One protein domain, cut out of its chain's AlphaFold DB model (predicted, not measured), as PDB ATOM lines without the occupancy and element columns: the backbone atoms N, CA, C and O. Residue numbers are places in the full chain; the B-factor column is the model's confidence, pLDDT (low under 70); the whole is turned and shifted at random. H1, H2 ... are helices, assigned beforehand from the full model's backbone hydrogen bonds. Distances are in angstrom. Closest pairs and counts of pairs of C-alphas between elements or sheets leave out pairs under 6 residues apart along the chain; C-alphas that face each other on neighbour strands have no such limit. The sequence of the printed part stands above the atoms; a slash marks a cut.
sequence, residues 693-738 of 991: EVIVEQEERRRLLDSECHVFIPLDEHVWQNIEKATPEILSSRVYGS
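Overview. This is residues 693 to 738 of the 991 residues of the protein "Aldo_ket_red domain-containing protein" of Talaromyces rugulosus (UniProt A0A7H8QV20). Three short helices, none of them touching another, are joined by loops into a small body in three tiers: H1 along one side, the unnamed stretch 710 to 716 through the middle, and H3 with the tail 733 to 738 along the other side. H2 sits towards one end of the long axis, and the loop around Glu 708 makes the other end. The printed part has 46 residues with three named helices in the order H1, H2, H3 and no named strand. The class is all helix, though under half of the residues, 20 of 46, are in named elements. The whole is compact, with a radius of gyration of the C-alphas of 10.6 A, and its outline is elongated, 31 by 18 by 18 A.

Arrangement. Begin with H1, residues 693 to 702, the longest helix. H2, residues 717 to 721, is only just apart from it, the closest C-alphas being 8.2 A apart. H3, residues 728 to 732, is apart from both. In H1, H2 and H3 every O i to N i+4 pair is within hydrogen-bond range.

Along the chain. Find C-alpha 693 at (380.410, 275.379, 239.257); from there H1 runs 14.5 A to C-alpha 702. Look for H2 from C-alpha 717 at (376.680, 275.957, 256.146), 6.3 A long. H3 is 6.5 A long and ends at C-alpha 732, at (383.713, 288.583, 248.839).

Size, cuts and confidence. The C-alphas of Glu 708 and Lys 725, 31.5 A apart, are the two farthest apart. H1 to H2 is a long link of 14 residues; H2 to H3 is a short one of 6. The printed part has no cut. In the B-factor column its mean pLDDT is 72.3, and residues 703 to 709 and 728 to 733 are under 70.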
ATOM      1  N   GLU A 693     379.628 276.619 239.251       71.25
ATOM      2  CA  GLU A 693     380.410 275.379 239.257       71.25
ATOM      3  C   GLU A 693     381.827 275.590 239.797       71.25
ATOM      4  O   GLU A 693     382.267 274.837 240.661       71.25
ATOM      5  N   VAL A 694     382.504 276.658 239.362       75.06
ATOM      6  CA  VAL A 694     383.844 277.018 239.853       75.06
ATOM      7  C   VAL A 694     383.789 277.391 241.333       75.06
ATOM      8  O   VAL A 694     384.662 276.993 242.100       75.06
ATOM      9  N   ILE A 695     382.753 278.116 241.763       74.88
ATOM     10  CA  ILE A 695     382.588 278.495 243.172       74.88
ATOM     11  C   ILE A 695     382.363 277.249 244.043       74.88
ATOM     12  O   ILE A 695     382.983 277.124 245.099       74.88
ATOM     13  N   VAL A 696     381.523 276.310 243.591       75.12
ATOM     14  CA  VAL A 696     381.285 275.028 244.276       75.12
ATOM     15  C   VAL A 696     382.579 274.226 244.395       75.12
ATOM     16  O   VAL A 696     382.928 273.783 245.485       75.12
ATOM     17  N   GLU A 697     383.332 274.089 243.306       73.69
ATOM     18  CA  GLU A 697     384.593 273.344 243.314       73.69
ATOM     19  C   GLU A 697     385.638 273.972 244.253       73.69
ATOM     20  O   GLU A 697     386.350 273.263 244.964       73.69
ATOM     21  N   GLN A 698     385.722 275.304 244.298       74.56
ATOM     22  CA  GLN A 698     386.626 276.005 245.210       74.56
ATOM     23  C   GLN A 698     386.244 275.811 246.683       74.56
ATOM     24  O   GLN A 698     387.122 275.607 247.516       74.56
ATOM     25  N   GLU A 699     384.956 275.855 247.023       74.81
ATOM     26  CA  GLU A 699     384.488 275.654 248.401       74.81
ATOM     27  C   GLU A 699     384.689 274.227 248.913       74.81
ATOM     28  O   GLU A 699     385.051 274.039 250.072       74.81
ATOM     29  N   GLU A 700     384.523 273.212 248.063       71.44
ATOM     30  CA  GLU A 700     384.835 271.830 248.446       71.44
ATOM     31  C   GLU A 700     386.319 271.668 248.809       71.44
ATOM     32  O   GLU A 700     386.650 270.952 249.754       71.44
ATOM     33  N   ARG A 701     387.213 272.389 248.117       73.44
ATOM     34  CA  ARG A 701     388.656 272.404 248.413       73.44
ATOM     35  C   ARG A 701     388.983 273.113 249.736       73.44
ATOM     36  O   ARG A 701     389.914 272.697 250.418       73.44
ATOM     37  N   ARG A 702     388.211 274.139 250.126       71.44
ATOM     38  CA  ARG A 702     388.404 274.917 251.372       71.44
ATOM     39  C   ARG A 702     388.013 274.166 252.645       71.44
ATOM     40  O   ARG A 702     388.376 274.587 253.730       71.44
ATOM     41  N   ARG A 703     387.281 273.057 252.566       68.44
ATOM     42  CA  ARG A 703     386.767 272.340 253.755       68.44
ATOM     43  C   ARG A 703     387.729 271.289 254.326       68.44
ATOM     44  O   ARG A 703     387.323 270.468 255.140       68.44
ATOM     45  N   LEU A 704     388.986 271.293 253.884       61.47
ATOM     46  CA  LEU A 704     389.960 270.209 254.068       61.47
ATOM     47  C   LEU A 704     391.127 270.549 255.026       61.47
ATOM     48  O   LEU A 704     392.237 270.069 254.806       61.47
ATOM     49  N   LEU A 705     390.938 271.400 256.042       53.91
ATOM     50  CA  LEU A 705     392.058 272.193 256.584       53.91
ATOM     51  C   LEU A 705     392.476 271.912 258.031       53.91
ATOM     52  O   LEU A 705     391.647 271.621 258.889       53.91
ATOM     53  N   ASP A 706     393.774 272.149 258.248       51.88
ATOM     54  CA  ASP A 706     394.492 272.317 259.519       51.88
ATOM     55  C   ASP A 706     395.483 273.512 259.397       51.88
ATOM     56  O   ASP A 706     395.600 274.110 258.317       51.88
ATOM     57  N   SER A 707     396.191 273.854 260.480       50.72
ATOM     58  CA  SER A 707     397.002 275.066 260.744       50.72
ATOM     59  C   SER A 707     397.993 275.539 259.656       50.72
ATOM     60  O   SER A 707     398.371 276.711 259.625       50.72
ATOM     61  N   GLU A 708     398.396 274.681 258.715       56.69
ATOM     62  CA  GLU A 708     399.351 275.003 257.638       56.69
ATOM     63  C   GLU A 708     398.701 275.607 256.369       56.69
ATOM     64  O   GLU A 708     399.372 275.827 255.349       56.69
ATOM     65  N   CYS A 709     397.390 275.871 256.401       66.81
ATOM     66  CA  CYS A 709     396.620 276.278 255.229       66.81
ATOM     67  C   CYS A 709     396.453 277.798 255.074       66.81
ATOM     68  O   CYS A 709     396.031 278.525 255.966       66.81
ATOM     69  N   HIS A 710     396.718 278.259 253.859       74.94
ATOM     70  CA  HIS A 710     396.716 279.644 253.410       74.94
ATOM     71  C   HIS A 710     395.428 279.957 252.637       74.94
ATOM     72  O   HIS A 710     395.477 280.326 251.453       74.94
ATOM     73  N   VAL A 711     394.278 279.751 253.288       77.62
ATOM     74  CA  VAL A 711     392.956 279.821 252.650       77.62
ATOM     75  C   VAL A 711     391.908 280.615 253.426       77.62
ATOM     76  O   VAL A 711     392.097 280.936 254.600       77.62
ATOM     77  N   PHE A 712     390.825 280.991 252.737       79.94
ATOM     78  CA  PHE A 712     389.689 281.665 253.365       79.94
ATOM     79  C   PHE A 712     388.876 280.692 254.221       79.94
ATOM     80  O   PHE A 712     388.763 279.511 253.887       79.94
ATOM     81  N   ILE A 713     388.263 281.216 255.285       78.44
ATOM     82  CA  ILE A 713     387.289 280.469 256.088       78.44
ATOM     83  C   ILE A 713     386.163 279.956 255.162       78.44
ATOM     84  O   ILE A 713     385.720 280.715 254.284       78.44
ATOM     85  N   PRO A 714     385.711 278.692 255.317       79.19
ATOM     86  CA  PRO A 714     384.609 278.141 254.528       79.19
ATOM     87  C   PRO A 714     383.340 278.991 254.624       79.19
ATOM     88  O   PRO A 714     383.096 279.639 255.639       79.19
ATOM     89  N   LEU A 715     382.499 278.953 253.586       80.75
ATOM     90  CA  LEU A 715     381.176 279.577 253.667       80.75
ATOM     91  C   LEU A 715     380.312 278.933 254.757       80.75
ATOM     92  O   LEU A 715     380.321 277.705 254.907       80.75
ATOM     93  N   ASP A 716     379.492 279.771 255.396       80.62
ATOM     94  CA  ASP A 716     378.414 279.365 256.299       80.62
ATOM     95  C   ASP A 716     377.626 278.188 255.715       80.62
ATOM     96  O   ASP A 716     377.306 278.150 254.519       80.62
ATOM     97  N   GLU A 717     377.272 277.223 256.559       77.62
ATOM     98  CA  GLU A 717     376.680 275.957 256.146       77.62
ATOM     99  C   GLU A 717     375.378 276.176 255.363       77.62
ATOM    100  O   GLU A 717     375.174 275.600 254.289       77.62
ATOM    101  N   HIS A 718     374.523 277.084 255.840       79.12
ATOM    102  CA  HIS A 718     373.268 277.414 255.168       79.12
ATOM    103  C   HIS A 718     373.484 278.114 253.815       79.12
ATOM    104  O   HIS A 718     372.770 277.826 252.845       79.12
ATOM    105  N   VAL A 719     374.468 279.019 253.737       81.31
ATOM    106  CA  VAL A 719     374.834 279.716 252.493       81.31
ATOM    107  C   VAL A 719     375.380 278.712 251.489       81.31
ATOM    108  O   VAL A 719     374.957 278.711 250.338       81.31
ATOM    109  N   TRP A 720     376.236 277.793 251.929       80.88
ATOM    110  CA  TRP A 720     376.774 276.727 251.099       80.88
ATOM    111  C   TRP A 720     375.689 275.820 250.505       80.88
ATOM    112  O   TRP A 720     375.649 275.598 249.292       80.88
ATOM    113  N   GLN A 721     374.767 275.316 251.332       78.06
ATOM    114  CA  GLN A 721     373.685 274.439 250.863       78.06
ATOM    115  C   GLN A 721     372.737 275.151 249.871       78.06
ATOM    116  O   GLN A 721     372.065 274.511 249.044       78.06
ATOM    117  N   ASN A 722     372.710 276.487 249.908       80.19
ATOM    118  CA  ASN A 722     371.870 277.351 249.082       80.19
ATOM    119  C   ASN A 722     372.672 278.361 248.253       80.19
ATOM    120  O   ASN A 722     372.189 279.466 248.006       80.19
ATOM    121  N   ILE A 723     373.864 277.979 247.795       81.88
ATOM    122  CA  ILE A 723     374.801 278.891 247.131       81.88
ATOM    123  C   ILE A 723     374.237 279.545 245.861       81.88
ATOM    124  O   ILE A 723     374.635 280.652 245.517       81.88
ATOM    125  N   GLU A 724     373.230 278.944 245.214       79.62
ATOM    126  CA  GLU A 724     372.490 279.579 244.109       79.62
ATOM    127  C   GLU A 724     371.807 280.899 244.497       79.62
ATOM    128  O   GLU A 724     371.494 281.712 243.630       79.62
ATOM    129  N   LYS A 725     371.509 281.075 245.786       78.75
ATOM    130  CA  LYS A 725     370.817 282.239 246.350       78.75
ATOM    131  C   LYS A 725     371.783 283.237 246.997       78.75
ATOM    132  O   LYS A 725     371.321 284.249 247.516       78.75
ATOM    133  N   ALA A 726     373.086 282.949 247.016       75.62
ATOM    134  CA  ALA A 726     374.086 283.808 247.642       75.62
ATOM    135  C   ALA A 726     374.336 285.070 246.800       75.62
ATOM    136  O   ALA A 726     374.395 285.008 245.571       75.62
ATOM    137  N   THR A 727     374.498 286.223 247.454       73.56
ATOM    138  CA  THR A 727     374.869 287.469 246.769       73.56
ATOM    139  C   THR A 727     376.392 287.540 246.562       73.56
ATOM    140  O   THR A 727     377.150 286.995 247.369       73.56
ATOM    141  N   PRO A 728     376.887 288.231 245.514       66.88
ATOM    142  CA  PRO A 728     378.327 288.419 245.290       66.88
ATOM    143  C   PRO A 728     379.071 289.090 246.462       66.88
ATOM    144  O   PRO A 728     380.267 288.875 246.655       66.88
ATOM    145  N   GLU A 729     378.364 289.884 247.266       66.69
ATOM    146  CA  GLU A 729     378.888 290.544 248.469       66.69
ATOM    147  C   GLU A 729     379.246 289.527 249.565       66.69
ATOM    148  O   GLU A 729     380.331 289.597 250.136       66.69
ATOM    149  N   ILE A 730     378.397 288.515 249.787       68.44
ATOM    150  CA  ILE A 730     378.637 287.442 250.772       68.44
ATOM    151  C   ILE A 730     379.856 286.591 250.377       68.44
ATOM    152  O   ILE A 730     380.619 286.138 251.226       68.44
ATOM    153  N   LEU A 731     380.084 286.403 249.075       66.56
ATOM    154  CA  LEU A 731     381.221 285.633 248.558       66.56
ATOM    155  C   LEU A 731     382.561 286.388 248.645       66.56
ATOM    156  O   LEU A 731     383.621 285.766 248.546       66.56
ATOM    157  N   SER A 732     382.529 287.715 248.819       61.03
ATOM    158  CA  SER A 732     383.713 288.583 248.839       61.03
ATOM    159  C   SER A 732     384.117 289.066 250.238       61.03
ATOM    160  O   SER A 732     385.260 289.483 250.413       61.03
ATOM    161  N   SER A 733     383.253 288.943 251.253       65.50
ATOM    162  CA  SER A 733     383.514 289.375 252.639       65.50
ATOM    163  C   SER A 733     384.231 288.339 253.522       65.50
ATOM    164  O   SER A 733     384.114 288.385 254.746       65.50
ATOM    165  N   ARG A 734     384.947 287.374 252.932       72.50
ATOM    166  CA  ARG A 734     385.566 286.269 253.684       72.50
ATOM    167  C   ARG A 734     386.869 286.670 254.367       72.50
ATOM    168  O   ARG A 734     387.694 287.388 253.803       72.50
ATOM    169  N   VAL A 735     387.070 286.138 255.571       75.06
ATOM    170  CA  VAL A 735     388.289 286.324 256.364       75.06
ATOM    171  C   VAL A 735     389.293 285.223 256.030       75.06
ATOM    172  O   VAL A 735     388.925 284.076 255.777       75.06
ATOM    173  N   TYR A 736     390.566 285.597 255.978       76.12
ATOM    174  CA  TYR A 736     391.676 284.696 255.699       76.12
ATOM    175  C   TYR A 736     392.231 284.086 256.990       76.12
ATOM    176  O   TYR A 736     392.427 284.817 257.962       76.12
ATOM    177  N   GLY A 737     392.554 282.791 256.974       71.12
ATOM    178  CA  GLY A 737     393.153 282.081 258.109       71.12
ATOM    179  C   GLY A 737     392.161 281.230 258.908       71.12
ATOM    180  O   GLY A 737     391.017 281.035 258.506       71.12
ATOM    181  N   SER A 738     392.622 280.687 260.036       70.31
ATOM    182  CA  SER A 738     391.832 279.814 260.910       70.31
ATOM    183  C   SER A 738     390.713 280.579 261.614       70.31
ATOM    184  O   SER A 738     390.938 281.658 262.167       70.31
TER     185      SER A 738